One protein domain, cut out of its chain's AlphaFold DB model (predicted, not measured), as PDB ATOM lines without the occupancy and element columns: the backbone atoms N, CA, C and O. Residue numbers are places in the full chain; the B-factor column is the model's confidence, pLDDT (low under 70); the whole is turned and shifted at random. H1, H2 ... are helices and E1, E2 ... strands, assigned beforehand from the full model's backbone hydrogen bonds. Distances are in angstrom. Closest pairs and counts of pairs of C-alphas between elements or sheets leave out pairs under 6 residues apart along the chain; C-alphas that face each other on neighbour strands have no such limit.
ATOM      1  N   LYS A   4     279.529 230.736 213.927       62.25
ATOM      2  CA  LYS A   4     278.921 230.689 212.586       62.25
ATOM      3  C   LYS A   4     279.924 230.399 211.465       62.25
ATOM      4  O   LYS A   4     279.556 229.718 210.518       62.25
ATOM      5  N   SER A   5     281.158 230.904 211.565       70.56
ATOM      6  CA  SER A   5     282.187 230.681 210.537       70.56
ATOM      7  C   SER A   5     282.768 229.269 210.610       70.56
ATOM      8  O   SER A   5     283.145 228.702 209.594       70.56
ATOM      9  N   LYS A   6     282.794 228.678 211.811       74.44
ATOM     10  CA  LYS A   6     283.230 227.293 211.998       74.44
ATOM     11  C   LYS A   6     282.242 226.303 211.373       74.44
ATOM     12  O   LYS A   6     282.635 225.519 210.524       74.44
ATOM     13  N   LEU A   7     280.948 226.441 211.684       73.06
ATOM     14  CA  LEU A   7     279.900 225.582 211.118       73.06
ATOM     15  C   LEU A   7     279.854 225.632 209.580       73.06
ATOM     16  O   LEU A   7     279.606 224.615 208.938       73.06
ATOM     17  N   SER A   8     280.083 226.804 208.974       83.25
ATOM     18  CA  SER A   8     280.140 226.906 207.513       83.25
ATOM     19  C   SER A   8     281.342 226.177 206.919       83.25
ATOM     20  O   SER A   8     281.190 225.558 205.871       83.25
ATOM     21  N   ASN A   9     282.504 226.220 207.578       87.94
ATOM     22  CA  ASN A   9     283.697 225.521 207.104       87.94
ATOM     23  C   ASN A   9     283.540 224.002 207.220       87.94
ATOM     24  O   ASN A   9     283.827 223.317 206.245       87.94
ATOM     25  N   ASP A  10     282.961 223.495 208.314       91.19
ATOM     26  CA  ASP A  10     282.692 222.057 208.497       91.19
ATOM     27  C   ASP A  10     281.776 221.498 207.379       91.19
ATOM     28  O   ASP A  10     281.960 220.386 206.881       91.19
ATOM     29  N   ILE A  11     280.785 222.285 206.930       94.62
ATOM     30  CA  ILE A  11     279.903 221.903 205.811       94.62
ATOM     31  C   ILE A  11     280.679 221.834 204.490       94.62
ATOM     32  O   ILE A  11     280.444 220.933 203.681       94.62
ATOM     33  N   ILE A  12     281.577 222.789 204.245       95.56
ATOM     34  CA  ILE A  12     282.367 222.847 203.007       95.56
ATOM     35  C   ILE A  12     283.381 221.713 202.978       95.56
ATOM     36  O   ILE A  12     283.500 221.045 201.953       95.56
ATOM     37  N   GLU A  13     284.041 221.448 204.101       96.31
ATOM     38  CA  GLU A  13     284.919 220.297 204.288       96.31
ATOM     39  C   GLU A  13     284.185 218.998 203.947       96.31
ATOM     40  O   GLU A  13     284.616 218.239 203.080       96.31
ATOM     41  N   GLY A  14     282.994 218.789 204.519       96.50
ATOM     42  CA  GLY A  14     282.164 217.624 204.218       96.50
ATOM     43  C   GLY A  14     281.734 217.531 202.748       96.50
ATOM     44  O   GLY A  14     281.526 216.431 202.238       96.50
ATOM     45  N   CYS A  15     281.598 218.656 202.037       95.69
ATOM     46  CA  CYS A  15     281.388 218.661 200.587       95.69
ATOM     47  C   CYS A  15     282.656 218.258 199.830       95.69
ATOM     48  O   CYS A  15     282.568 217.415 198.942       95.69
ATOM     49  N   LEU A  16     283.819 218.802 200.189       97.75
ATOM     50  CA  LEU A  16     285.106 218.469 199.569       97.75
ATOM     51  C   LEU A  16     285.445 216.983 199.743       97.75
ATOM     52  O   LEU A  16     285.761 216.314 198.762       97.75
ATOM     53  N   LEU A  17     285.259 216.431 200.943       97.31
ATOM     54  CA  LEU A  17     285.523 215.022 201.265       97.31
ATOM     55  C   LEU A  17     284.602 214.024 200.533       97.31
ATOM     56  O   LEU A  17     284.903 212.832 200.464       97.31
ATOM     57  N   LYS A  18     283.484 214.471 199.942       96.31
ATOM     58  CA  LYS A  18     282.673 213.622 199.043       96.31
ATOM     59  C   LYS A  18     283.349 213.388 197.693       96.31
ATOM     60  O   LYS A  18     283.079 212.370 197.053       96.31
ATOM     61  N   TYR A  19     284.189 214.328 197.260       96.94
ATOM     62  CA  TYR A  19     284.845 214.321 195.953       96.94
ATOM     63  C   TYR A  19     286.337 214.014 196.024       96.94
ATOM     64  O   TYR A  19     286.884 213.567 195.023       96.94
ATOM     65  N   LEU A  20     286.971 214.250 197.173       97.56
ATOM     66  CA  LEU A  20     288.404 214.090 197.378       97.56
ATOM     67  C   LEU A  20     288.682 213.039 198.446       97.56
ATOM     68  O   LEU A  20     288.172 213.115 199.565       97.56
ATOM     69  N   LYS A  21     289.532 212.079 198.102       97.56
ATOM     70  CA  LYS A  21     290.084 211.072 199.004       97.56
ATOM     71  C   LYS A  21     291.607 211.048 198.887       97.56
ATOM     72  O   LYS A  21     292.146 211.448 197.853       97.56
ATOM     73  N   PRO A  22     292.314 210.522 199.899       98.12
ATOM     74  CA  PRO A  22     293.741 210.276 199.771       98.12
ATOM     75  C   PRO A  22     294.063 209.454 198.511       98.12
ATOM     76  O   PRO A  22     293.367 208.490 198.194       98.12
ATOM     77  N   ASN A  23     295.150 209.820 197.837       98.12
ATOM     78  CA  ASN A  23     295.639 209.374 196.529       98.12
ATOM     79  C   ASN A  23     294.885 209.854 195.279       98.12
ATOM     80  O   ASN A  23     295.350 209.529 194.176       98.12
ATOM     81  N   ASP A  24     293.806 210.632 195.409       97.88
ATOM     82  CA  ASP A  24     293.139 211.237 194.252       97.88
ATOM     83  C   ASP A  24     294.023 212.299 193.583       97.88
ATOM     84  O   ASP A  24     294.819 212.990 194.227       97.88
ATOM     85  N   THR A  25     293.865 212.443 192.266       98.50
ATOM     86  CA  THR A  25     294.502 213.513 191.494       98.50
ATOM     87  C   THR A  25     293.570 214.713 191.402       98.50
ATOM     88  O   THR A  25     292.483 214.631 190.827       98.50
ATOM     89  N   VAL A  26     294.028 215.845 191.924       98.62
ATOM     90  CA  VAL A  26     293.417 217.155 191.730       98.62
ATOM     91  C   VAL A  26     294.061 217.828 190.530       98.62
ATOM     92  O   VAL A  26     295.279 218.028 190.463       98.62
ATOM     93  N   TYR A  27     293.216 218.202 189.583       98.75
ATOM     94  CA  TYR A  27     293.611 218.887 188.372       98.75
ATOM     95  C   TYR A  27     293.465 220.391 188.544       98.75
ATOM     96  O   TYR A  27     292.493 220.891 189.113       98.75
ATOM     97  N   THR A  28     294.437 221.124 188.022       98.75
ATOM     98  CA  THR A  28     294.474 222.584 188.078       98.75
ATOM     99  C   THR A  28     294.544 223.159 186.676       98.75
ATOM    100  O   THR A  28     295.207 222.601 185.807       98.75
ATOM    101  N   ILE A  29     293.851 224.277 186.449       98.69
ATOM    102  CA  ILE A  29     293.867 224.998 185.169       98.69
ATOM    103  C   ILE A  29     294.233 226.451 185.445       98.69
ATOM    104  O   ILE A  29     293.568 227.130 186.232       98.69
ATOM    105  N   LEU A  30     295.269 226.957 184.778       98.31
ATOM    106  CA  LEU A  30     295.651 228.364 184.874       98.31
ATOM    107  C   LEU A  30     294.696 229.221 184.032       98.31
ATOM    108  O   LEU A  30     294.678 229.136 182.808       98.31
ATOM    109  N   LYS A  31     293.901 230.074 184.682       98.50
ATOM    110  CA  LYS A  31     292.893 230.921 184.018       98.50
ATOM    111  C   LYS A  31     293.405 232.315 183.688       98.50
ATOM    112  O   LYS A  31     292.950 232.933 182.732       98.50
ATOM    113  N   SER A  32     294.295 232.848 184.520       98.19
ATOM    114  CA  SER A  32     294.871 234.181 184.352       98.19
ATOM    115  C   SER A  32     296.130 234.328 185.201       98.19
ATOM    116  O   SER A  32     296.285 233.645 186.216       98.19
ATOM    117  N   VAL A  33     297.005 235.247 184.804       97.88
ATOM    118  CA  VAL A  33     298.209 235.631 185.540       97.88
ATOM    119  C   VAL A  33     298.350 237.154 185.523       97.88
ATOM    120  O   VAL A  33     298.018 237.802 184.528       97.88
ATOM    121  N   SER A  34     298.810 237.745 186.626       97.31
ATOM    122  CA  SER A  34     299.157 239.168 186.671       97.31
ATOM    123  C   SER A  34     300.367 239.466 185.784       97.31
ATOM    124  O   SER A  34     301.205 238.599 185.553       97.31
ATOM    125  N   GLN A  35     300.517 240.721 185.350       97.25
ATOM    126  CA  GLN A  35     301.679 241.150 184.555       97.25
ATOM    127  C   GLN A  35     303.023 240.855 185.242       97.25
ATOM    128  O   GLN A  35     303.988 240.500 184.577       97.25
ATOM    129  N   SER A  36     303.081 240.957 186.573       96.12
ATOM    130  CA  SER A  36     304.277 240.639 187.364       96.12
ATOM    131  C   SER A  36     304.589 239.142 187.464       96.12
ATOM    132  O   SER A  36     305.630 238.774 187.998       96.12
ATOM    133  N   GLY A  37     303.668 238.261 187.058       95.19
ATOM    134  CA  GLY A  37     303.788 236.820 187.288       95.19
ATOM    135  C   GLY A  37     303.655 236.400 188.757       95.19
ATOM    136  O   GLY A  37     303.858 235.227 189.070       95.19
ATOM    137  N   MET A  38     303.324 237.321 189.670       97.25
ATOM    138  CA  MET A  38     303.241 237.054 191.115       97.25
ATOM    139  C   MET A  38     301.847 236.645 191.597       97.25
ATOM    140  O   MET A  38     301.693 236.277 192.759       97.25
ATOM    141  N   TYR A  39     300.826 236.723 190.744       97.88
ATOM    142  CA  TYR A  39     299.453 236.380 191.102       97.88
ATOM    143  C   TYR A  39     298.788 235.580 189.987       97.88
ATOM    144  O   TYR A  39     298.916 235.929 188.814       97.88
ATOM    145  N   ARG A  40     298.087 234.505 190.341       98.25
ATOM    146  CA  ARG A  40     297.454 233.570 189.401       98.25
ATOM    147  C   ARG A  40     296.013 233.314 189.800       98.25
ATOM    148  O   ARG A  40     295.683 233.315 190.982       98.25
ATOM    149  N   HIS A  41     295.156 233.086 188.815       98.62
ATOM    150  CA  HIS A  41     293.811 232.561 189.023       98.62
ATOM    151  C   HIS A  41     293.817 231.100 188.579       98.62
ATOM    152  O   HIS A  41     294.053 230.829 187.400       98.62
ATOM    153  N   ILE A  42     293.594 230.175 189.506       98.81
ATOM    154  CA  ILE A  42     293.736 228.735 189.267       98.81
ATOM    155  C   ILE A  42     292.393 228.058 189.529       98.81
ATOM    156  O   ILE A  42     291.859 228.146 190.630       98.81
ATOM    157  N   GLN A  43     291.822 227.419 188.513       98.81
ATOM    158  CA  GLN A  43     290.616 226.598 188.657       98.81
ATOM    159  C   GLN A  43     291.004 225.220 189.202       98.81
ATOM    160  O   GLN A  43     292.079 224.721 188.864       98.81
ATOM    161  N   VAL A  44     290.143 224.618 190.024       98.75
ATOM    162  CA  VAL A  44     290.407 223.349 190.718       98.75
ATOM    163  C   VAL A  44     289.335 222.330 190.355       98.75
ATOM    164  O   VAL A  44     288.152 222.550 190.614       98.75
ATOM    165  N   ILE A  45     289.756 221.216 189.763       98.62
ATOM    166  CA  ILE A  45     288.886 220.168 189.231       98.62
ATOM    167  C   ILE A  45     289.251 218.823 189.865       98.62
ATOM    168  O   ILE A  45     290.421 218.449 189.923       98.62
ATOM    169  N   ALA A  46     288.242 218.065 190.280       98.06
ATOM    170  CA  ALA A  46     288.375 216.643 190.589       98.06
ATOM    171  C   ALA A  46     287.698 215.805 189.502       98.06
ATOM    172  O   ALA A  46     286.766 216.270 188.844       98.06
ATOM    173  N   ILE A  47     288.135 214.559 189.324       96.12
ATOM    174  CA  ILE A  47     287.436 213.592 188.472       96.12
ATOM    175  C   ILE A  47     286.695 212.618 189.375       96.12
ATOM    176  O   ILE A  47     287.312 211.831 190.090       96.12
ATOM    177  N   LYS A  48     285.365 212.650 189.324       92.62
ATOM    178  CA  LYS A  48     284.511 211.743 190.086       92.62
ATOM    179  C   LYS A  48     283.600 210.987 189.133       92.62
ATOM    180  O   LYS A  48     282.916 211.594 188.321       92.62
ATOM    181  N   ASP A  49     283.631 209.659 189.213       93.31
ATOM    182  CA  ASP A  49     282.815 208.765 188.378       93.31
ATOM    183  C   ASP A  49     282.950 209.084 186.872       93.31
ATOM    184  O   ASP A  49     281.981 209.128 186.117       93.31
ATOM    185  N   ASN A  50     284.200 209.328 186.449       93.56
ATOM    186  CA  ASN A  50     284.592 209.707 185.087       93.56
ATOM    187  C   ASN A  50     283.985 211.031 184.579       93.56
ATOM    188  O   ASN A  50     283.873 211.244 183.373       93.56
ATOM    189  N   GLN A  51     283.595 211.923 185.492       95.88
ATOM    190  CA  GLN A  51     283.098 213.261 185.183       95.88
ATOM    191  C   GLN A  51     283.940 214.326 185.898       95.88
ATOM    192  O   GLN A  51     284.290 214.144 187.069       95.88
ATOM    193  N   PRO A  52     284.271 215.443 185.228       97.12
ATOM    194  CA  PRO A  52     284.923 216.564 185.882       97.12
ATOM    195  C   PRO A  52     283.942 217.277 186.815       97.12
ATOM    196  O   PRO A  52     282.827 217.625 186.429       97.12
ATOM    197  N   VAL A  53     284.383 217.527 188.043       98.00
ATOM    198  CA  VAL A  53     283.651 218.289 189.053       98.00
ATOM    199  C   VAL A  53     284.470 219.518 189.412       98.00
ATOM    200  O   VAL A  53     285.631 219.409 189.803       98.00
ATOM    201  N   ASP A  54     283.857 220.691 189.281       98.25
ATOM    202  CA  ASP A  54     284.480 221.954 189.660       98.25
ATOM    203  C   ASP A  54     284.371 222.178 191.173       98.25
ATOM    204  O   ASP A  54     283.274 222.314 191.716       98.25
ATOM    205  N   LEU A  55     285.520 222.226 191.846       98.44
ATOM    206  CA  LEU A  55     285.623 222.440 193.290       98.44
ATOM    207  C   LEU A  55     286.086 223.862 193.640       98.44
ATOM    208  O   LEU A  55     286.218 224.195 194.816       98.44
ATOM    209  N   THR A  56     286.316 224.725 192.649       98.56
ATOM    210  CA  THR A  56     287.033 226.004 192.785       98.56
ATOM    211  C   THR A  56     286.460 226.902 193.875       98.56
ATOM    212  O   THR A  56     287.207 227.447 194.686       98.56
ATOM    213  N   ARG A  57     285.132 227.068 193.919       97.81
ATOM    214  CA  ARG A  57     284.483 227.927 194.921       97.81
ATOM    215  C   ARG A  57     284.597 227.348 196.333       97.81
ATOM    216  O   ARG A  57     284.847 228.112 197.260       97.81
ATOM    217  N   TRP A  58     284.432 226.034 196.494       98.06
ATOM    218  CA  TRP A  58     284.578 225.379 197.796       98.06
ATOM    219  C   TRP A  58     286.016 225.439 198.292       98.06
ATOM    220  O   TRP A  58     286.227 225.794 199.443       98.06
ATOM    221  N   VAL A  59     286.993 225.196 197.418       98.25
ATOM    222  CA  VAL A  59     288.419 225.291 197.760       98.25
ATOM    223  C   VAL A  59     288.797 226.715 198.156       98.25
ATOM    224  O   VAL A  59     289.405 226.909 199.202       98.25
ATOM    225  N   ALA A  60     288.385 227.726 197.384       97.94
ATOM    226  CA  ALA A  60     288.641 229.122 197.739       97.94
ATOM    227  C   ALA A  60     288.055 229.482 199.113       97.94
ATOM    228  O   ALA A  60     288.713 230.138 199.912       97.94
ATOM    229  N   GLN A  61     286.827 229.045 199.400       96.00
ATOM    230  CA  GLN A  61     286.176 229.354 200.668       96.00
ATOM    231  C   GLN A  61     286.788 228.589 201.849       96.00
ATOM    232  O   GLN A  61     286.965 229.181 202.908       96.00
ATOM    233  N   TYR A  62     287.114 227.307 201.666       96.44
ATOM    234  CA  TYR A  62     287.688 226.451 202.706       96.44
ATOM    235  C   TYR A  62     289.102 226.890 203.093       96.44
ATOM    236  O   TYR A  62     289.370 227.095 204.271       96.44
ATOM    237  N   SER A  63     289.968 227.136 202.105       94.00
ATOM    238  CA  SER A  63     291.346 227.601 202.322       94.00
ATOM    239  C   SER A  63     291.448 229.112 202.582       94.00
ATOM    240  O   SER A  63     292.545 229.664 202.598       94.00
ATOM    241  N   GLU A  64     290.315 229.810 202.736       95.06
ATOM    242  CA  GLU A  64     290.234 231.265 202.939       95.06
ATOM    243  C   GLU A  64     290.990 232.089 201.871       95.06
ATOM    244  O   GLU A  64     291.523 233.172 202.129       95.06
ATOM    245  N   TRP A  65     291.025 231.594 200.632       97.12
ATOM    246  CA  TRP A  65     291.668 232.254 199.497       97.12
ATOM    247  C   TRP A  65     290.665 233.034 198.636       97.12
ATOM    248  O   TRP A  65     289.493 232.666 198.522       97.12
ATOM    249  N   PRO A  66     291.086 234.123 197.963       98.12
ATOM    250  CA  PRO A  66     290.172 234.919 197.152       98.12
ATOM    251  C   PRO A  66     289.563 234.121 195.990       98.12
ATOM    252  O   PRO A  66     290.270 233.735 195.060       98.12
ATOM    253  N   TYR A  67     288.240 233.968 195.965       98.38
ATOM    254  CA  TYR A  67     287.529 233.467 194.787       98.38
ATOM    255  C   TYR A  67     287.411 234.561 193.713       98.38
ATOM    256  O   TYR A  67     286.968 235.680 193.981       98.38
ATOM    257  N   LYS A  68     287.804 234.250 192.476       98.31
ATOM    258  CA  LYS A  68     287.789 235.166 191.328       98.31
ATOM    259  C   LYS A  68     286.651 234.814 190.387       98.31
ATOM    260  O   LYS A  68     286.825 234.039 189.452       98.31
ATOM    261  N   GLU A  69     285.501 235.440 190.613       97.31
ATOM    262  CA  GLU A  69     284.257 235.158 189.888       97.31
ATOM    263  C   GLU A  69     284.391 235.288 188.365       97.31
ATOM    264  O   GLU A  69     283.974 234.393 187.639       97.31
ATOM    265  N   LYS A  70     285.067 236.336 187.872       97.75
ATOM    266  CA  LYS A  70     285.240 236.576 186.425       97.75
ATOM    267  C   LYS A  70     285.981 235.459 185.688       97.75
ATOM    268  O   LYS A  70     285.762 235.269 184.499       97.75
ATOM    269  N   THR A  71     286.895 234.772 186.366       98.00
ATOM    270  CA  THR A  71     287.731 233.726 185.757       98.00
ATOM    271  C   THR A  71     287.403 232.334 186.276       98.00
ATOM    272  O   THR A  71     288.025 231.382 185.814       98.00
ATOM    273  N   ASN A  72     286.478 232.226 187.238       98.12
ATOM    274  CA  ASN A  72     286.217 231.025 188.025       98.12
ATOM    275  C   ASN A  72     287.525 230.368 188.503       98.12
ATOM    276  O   ASN A  72     287.904 229.291 188.051       98.12
ATOM    277  N   GLY A  73     288.273 231.081 189.349       98.50
ATOM    278  CA  GLY A  73     289.571 230.616 189.842       98.50
ATOM    279  C   GLY A  73     289.827 231.015 191.287       98.50
ATOM    280  O   GLY A  73     289.313 232.027 191.763       98.50
ATOM    281  N   VAL A  74     290.658 230.241 191.969       98.75
ATOM    282  CA  VAL A  74     291.250 230.602 193.252       98.75
ATOM    283  C   VAL A  74     292.423 231.543 192.996       98.75
ATOM    284  O   VAL A  74     293.263 231.295 192.131       98.75
ATOM    285  N   GLY A  75     292.451 232.666 193.699       98.50
ATOM    286  CA  GLY A  75     293.496 233.667 193.582       98.50
ATOM    287  C   GLY A  75     294.709 233.316 194.434       98.50
ATOM    288  O   GLY A  75     294.651 233.469 195.650       98.50
ATOM    289  N   VAL A  76     295.808 232.915 193.800       98.25
ATOM    290  CA  VAL A  76     297.035 232.457 194.468       98.25
ATOM    291  C   VAL A  76     298.172 233.439 194.208       98.25
ATOM    292  O   VAL A  76     298.508 233.722 193.054       98.25
ATOM    293  N   SER A  77     298.769 233.966 195.276       97.25
ATOM    294  CA  SER A  77     299.967 234.809 195.215       97.25
ATOM    295  C   SER A  77     301.234 233.997 195.445       97.25
ATOM    296  O   SER A  77     301.235 233.078 196.253       97.25
ATOM    297  N   GLY A  78     302.330 234.391 194.805       94.25
ATOM    298  CA  GLY A  78     303.640 233.780 194.998       94.25
ATOM    299  C   GLY A  78     304.456 233.723 193.711       94.25
ATOM    300  O   GLY A  78     303.966 233.974 192.605       94.25
ATOM    301  N   CYS A  79     305.735 233.402 193.856       92.56
ATOM    302  CA  CYS A  79     306.673 233.196 192.757       92.56
ATOM    303  C   CYS A  79     307.762 232.200 193.188       92.56
ATOM    304  O   CYS A  79     307.890 231.913 194.374       92.56
ATOM    305  N   GLY A  80     308.523 231.659 192.230       92.25
ATOM    306  CA  GLY A  80     309.651 230.761 192.517       92.25
ATOM    307  C   GLY A  80     309.296 229.295 192.806       92.25
ATOM    308  O   GLY A  80     310.187 228.521 193.129       92.25
ATOM    309  N   MET A  81     308.027 228.897 192.667       95.44
ATOM    310  CA  MET A  81     307.570 227.504 192.770       95.44
ATOM    311  C   MET A  81     306.304 227.287 191.917       95.44
ATOM    312  O   MET A  81     305.733 228.248 191.389       95.44
ATOM    313  N   ASP A  82     305.849 226.038 191.795       97.31
ATOM    314  CA  ASP A  82     304.583 225.707 191.136       97.31
ATOM    315  C   ASP A  82     303.393 226.073 192.045       97.31
ATOM    316  O   ASP A  82     303.207 225.523 193.131       97.31
ATOM    317  N   MET A  83     302.588 227.041 191.604       97.75
ATOM    318  CA  MET A  83     301.444 227.540 192.375       97.75
ATOM    319  C   MET A  83     300.212 226.639 192.316       97.75
ATOM    320  O   MET A  83     299.377 226.717 193.215       97.75
ATOM    321  N   GLY A  84     300.079 225.803 191.287       98.06
ATOM    322  CA  GLY A  84     299.040 224.776 191.255       98.06
ATOM    323  C   GLY A  84     299.355 223.696 192.281       98.06
ATOM    324  O   GLY A  84     298.484 223.334 193.069       98.06
ATOM    325  N   PHE A  85     300.625 223.283 192.355       98.50
ATOM    326  CA  PHE A  85     301.100 222.375 193.397       98.50
ATOM    327  C   PHE A  85     300.917 222.978 194.789       98.50
ATOM    328  O   PHE A  85     300.351 222.324 195.654       98.50
ATOM    329  N   HIS A  86     301.330 224.234 195.009       98.38
ATOM    330  CA  HIS A  86     301.153 224.906 196.304       98.38
ATOM    331  C   HIS A  86     299.688 224.914 196.767       98.38
ATOM    332  O   HIS A  86     299.412 224.662 197.941       98.38
ATOM    333  N   LEU A  87     298.757 225.173 195.840       98.44
ATOM    334  CA  LEU A  87     297.321 225.128 196.106       98.44
ATOM    335  C   LEU A  87     296.887 223.735 196.560       98.44
ATOM    336  O   LEU A  87     296.263 223.607 197.610       98.44
ATOM    337  N   VAL A  88     297.217 222.699 195.785       98.62
ATOM    338  CA  VAL A  88     296.799 221.323 196.091       98.62
ATOM    339  C   VAL A  88     297.462 220.811 197.367       98.62
ATOM    340  O   VAL A  88     296.791 220.175 198.168       98.62
ATOM    341  N   TYR A  89     298.734 221.138 197.594       98.69
ATOM    342  CA  TYR A  89     299.463 220.782 198.811       98.69
ATOM    343  C   TYR A  89     298.803 221.381 200.057       98.69
ATOM    344  O   TYR A  89     298.574 220.672 201.032       98.69
ATOM    345  N   THR A  90     298.461 222.673 200.014       98.31
ATOM    346  CA  THR A  90     297.789 223.354 201.133       98.31
ATOM    347  C   THR A  90     296.421 222.728 201.395       98.31
ATOM    348  O   THR A  90     296.146 222.316 202.513       98.31
ATOM    349  N   LEU A  91     295.611 222.536 200.345       98.38
ATOM    350  CA  LEU A  91     294.309 221.871 200.450       98.38
ATOM    351  C   LEU A  91     294.421 220.444 201.018       98.38
ATOM    352  O   LEU A  91     293.582 220.029 201.810       98.38
ATOM    353  N   SER A  92     295.442 219.694 200.601       98.56
ATOM    354  CA  SER A  92     295.703 218.333 201.075       98.56
ATOM    355  C   SER A  92     296.047 218.315 202.560       98.56
ATOM    356  O   SER A  92     295.499 217.507 203.307       98.56
ATOM    357  N   TYR A  93     296.918 219.229 202.989       98.38
ATOM    358  CA  TYR A  93     297.288 219.375 204.390       98.38
ATOM    359  C   TYR A  93     296.076 219.753 205.249       98.38
ATOM    360  O   TYR A  93     295.832 219.110 206.265       98.38
ATOM    361  N   ASP A  94     295.269 220.716 204.802       96.50
ATOM    362  CA  ASP A  94     294.085 221.168 205.538       96.50
ATOM    363  C   ASP A  94     293.030 220.053 205.693       96.50
ATOM    364  O   ASP A  94     292.434 219.917 206.760       96.50
ATOM    365  N   LEU A  95     292.814 219.230 204.656       97.38
ATOM    366  CA  LEU A  95     291.808 218.155 204.665       97.38
ATOM    367  C   LEU A  95     292.270 216.860 205.354       97.38
ATOM    368  O   LEU A  95     291.433 216.109 205.856       97.38
ATOM    369  N   PHE A  96     293.568 216.544 205.310       97.75
ATOM    370  CA  PHE A  96     294.076 215.210 205.664       97.75
ATOM    371  C   PHE A  96     295.260 215.211 206.640       97.75
ATOM    372  O   PHE A  96     295.756 214.132 206.954       97.75
ATOM    373  N   ASP A  97     295.722 216.380 207.102       98.00
ATOM    374  CA  ASP A  97     296.964 216.548 207.882       98.00
ATOM    375  C   ASP A  97     298.204 215.956 207.168       98.00
ATOM    376  O   ASP A  97     299.194 215.561 207.780       98.00
ATOM    377  N   ASP A  98     298.149 215.888 205.832       98.19
ATOM    378  CA  ASP A  98     299.228 215.417 204.964       98.19
ATOM    379  C   ASP A  98     299.189 216.168 203.626       98.19
ATOM    380  O   ASP A  98     298.268 216.014 202.822       98.19
ATOM    381  N   GLY A  99     300.224 216.968 203.356       97.50
ATOM    382  CA  GLY A  99     300.348 217.754 202.123       97.50
ATOM    383  C   GLY A  99     300.542 216.920 200.850       97.50
ATOM    384  O   GLY A  99     300.427 217.458 199.749       97.50
ATOM    385  N   TYR A 100     300.807 215.618 200.980       98.19
ATOM    386  CA  TYR A 100     300.981 214.679 199.868       98.19
ATOM    387  C   TYR A 100     299.831 213.673 199.728       98.19
ATOM    388  O   TYR A 100     299.870 212.830 198.828       98.19
ATOM    389  N   ALA A 101     298.790 213.766 200.564       98.50
ATOM    390  CA  ALA A 101     297.617 212.904 200.446       98.50
ATOM    391  C   ALA A 101     296.874 213.110 199.116       98.50
ATOM    392  O   ALA A 101     296.273 212.165 198.616       98.50
ATOM    393  N   LEU A 102     296.934 214.293 198.503       98.56
ATOM    394  CA  LEU A 102     296.422 214.556 197.156       98.56
ATOM    395  C   LEU A 102     297.562 214.697 196.147       98.56
ATOM    396  O   LEU A 102     298.599 215.302 196.418       98.56
ATOM    397  N   LYS A 103     297.344 214.189 194.934       98.56
ATOM    398  CA  LYS A 103     298.257 214.381 193.801       98.56
ATOM    399  C   LYS A 103     297.844 215.614 193.016       98.56
ATOM    400  O   LYS A 103     296.661 215.855 192.804       98.56
ATOM    401  N   HIS A 104     298.819 216.369 192.528       98.56
ATOM    402  CA  HIS A 104     298.590 217.533 191.672       98.56
ATOM    403  C   HIS A 104     298.886 217.202 190.205       98.56
ATOM    404  O   HIS A 104     299.846 216.494 189.904       98.56
ATOM    405  N   SER A 105     298.070 217.735 189.292       98.56
ATOM    406  CA  SER A 105     298.358 217.770 187.855       98.56
ATOM    407  C   SER A 105     297.829 219.056 187.223       98.56
ATOM    408  O   SER A 105     296.773 219.568 187.601       98.56
ATOM    409  N   TRP A 106     298.528 219.560 186.210       98.25
ATOM    410  CA  TRP A 106     298.001 220.596 185.320       98.25
ATOM    411  C   TRP A 106     297.146 219.982 184.203       98.25
ATOM    412  O   TRP A 106     297.396 218.843 183.796       98.25
ATOM    413  N   LEU A 107     296.153 220.742 183.735       95.75
ATOM    414  CA  LEU A 107     295.395 220.529 182.497       95.75
ATOM    415  C   LEU A 107     295.547 221.733 181.564       95.75
ATOM    416  O   LEU A 107     295.601 222.877 182.078       95.75
TER     417      LEU A 107
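Overview. This is residues 4 to 107 of the 107 residues of an uncharacterized protein of Maribacter sp (UniProt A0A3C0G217). A strongly twisted sheet of five strands curls round helix H3, and the short helix H2 stands up from the same face; the longest helix, H1, packs on H2 and only grazes the sheet. The printed part has 104 residues, with three named helices and five named strands in the order H1 E1 E2 E3 H2 E4 H3 E5. The branched, mixed sheet holds a meander, E1 E2 E3, each strand the antiparallel neighbour of the one before. The class is mixed, helices and strands; the whole is compact, with a radius of gyration of the C-alphas of 13.0 A and spans of 36 by 33 by 25 A.

Arrangement. H1, residues 4 to 19, touches H2, residues 56 to 62, with residues 9 to 16 alone, opposite ways at a steep tilt of 44 degrees; their closest C-alphas, Asn 9 and Tyr 62, are 6.0 A apart. E1, residues 25 to 33, and E2, residues 39 to 48, form a hairpin, with N 29 and O 43 within hydrogen-bond range at 3.0 A. E2 and E3, residues 51 to 54, form another, with N 53 and O 46 at 2.8 A. E4, residues 73 to 77, is antiparallel to E2 on the same side as E3, with N 42 and O 74 at 2.9 A. H2 has a height over the sheet of 7.0 A. H3, residues 83 to 96, comes near E5, residues 103 to 106, the closest C-alphas being Phe 85 and His 104, 5.7 A. E5 is parallel to E1, on the other side of it from E2, with N 28 and O 105 at 2.8 A. Every O i to N i+4 pair is within hydrogen-bond range in H2 and H3, and 10 of 12 in H1.

Along the chain. H1 begins at C-alpha 4 (278.921, 230.689, 212.586) and measures 24.1 A; E1 measures 23.2 A, E2 28.8 A and H3 19.6 A. E5 ends at C-alpha 106 (298.001, 220.596, 185.320).

Size, cuts and confidence. The two C-alphas farthest apart, Ser 36 and Asp 49, are 38.4 A apart. The printed part has no cut and no long link; residue 4 alone is under 70 in pLDDT.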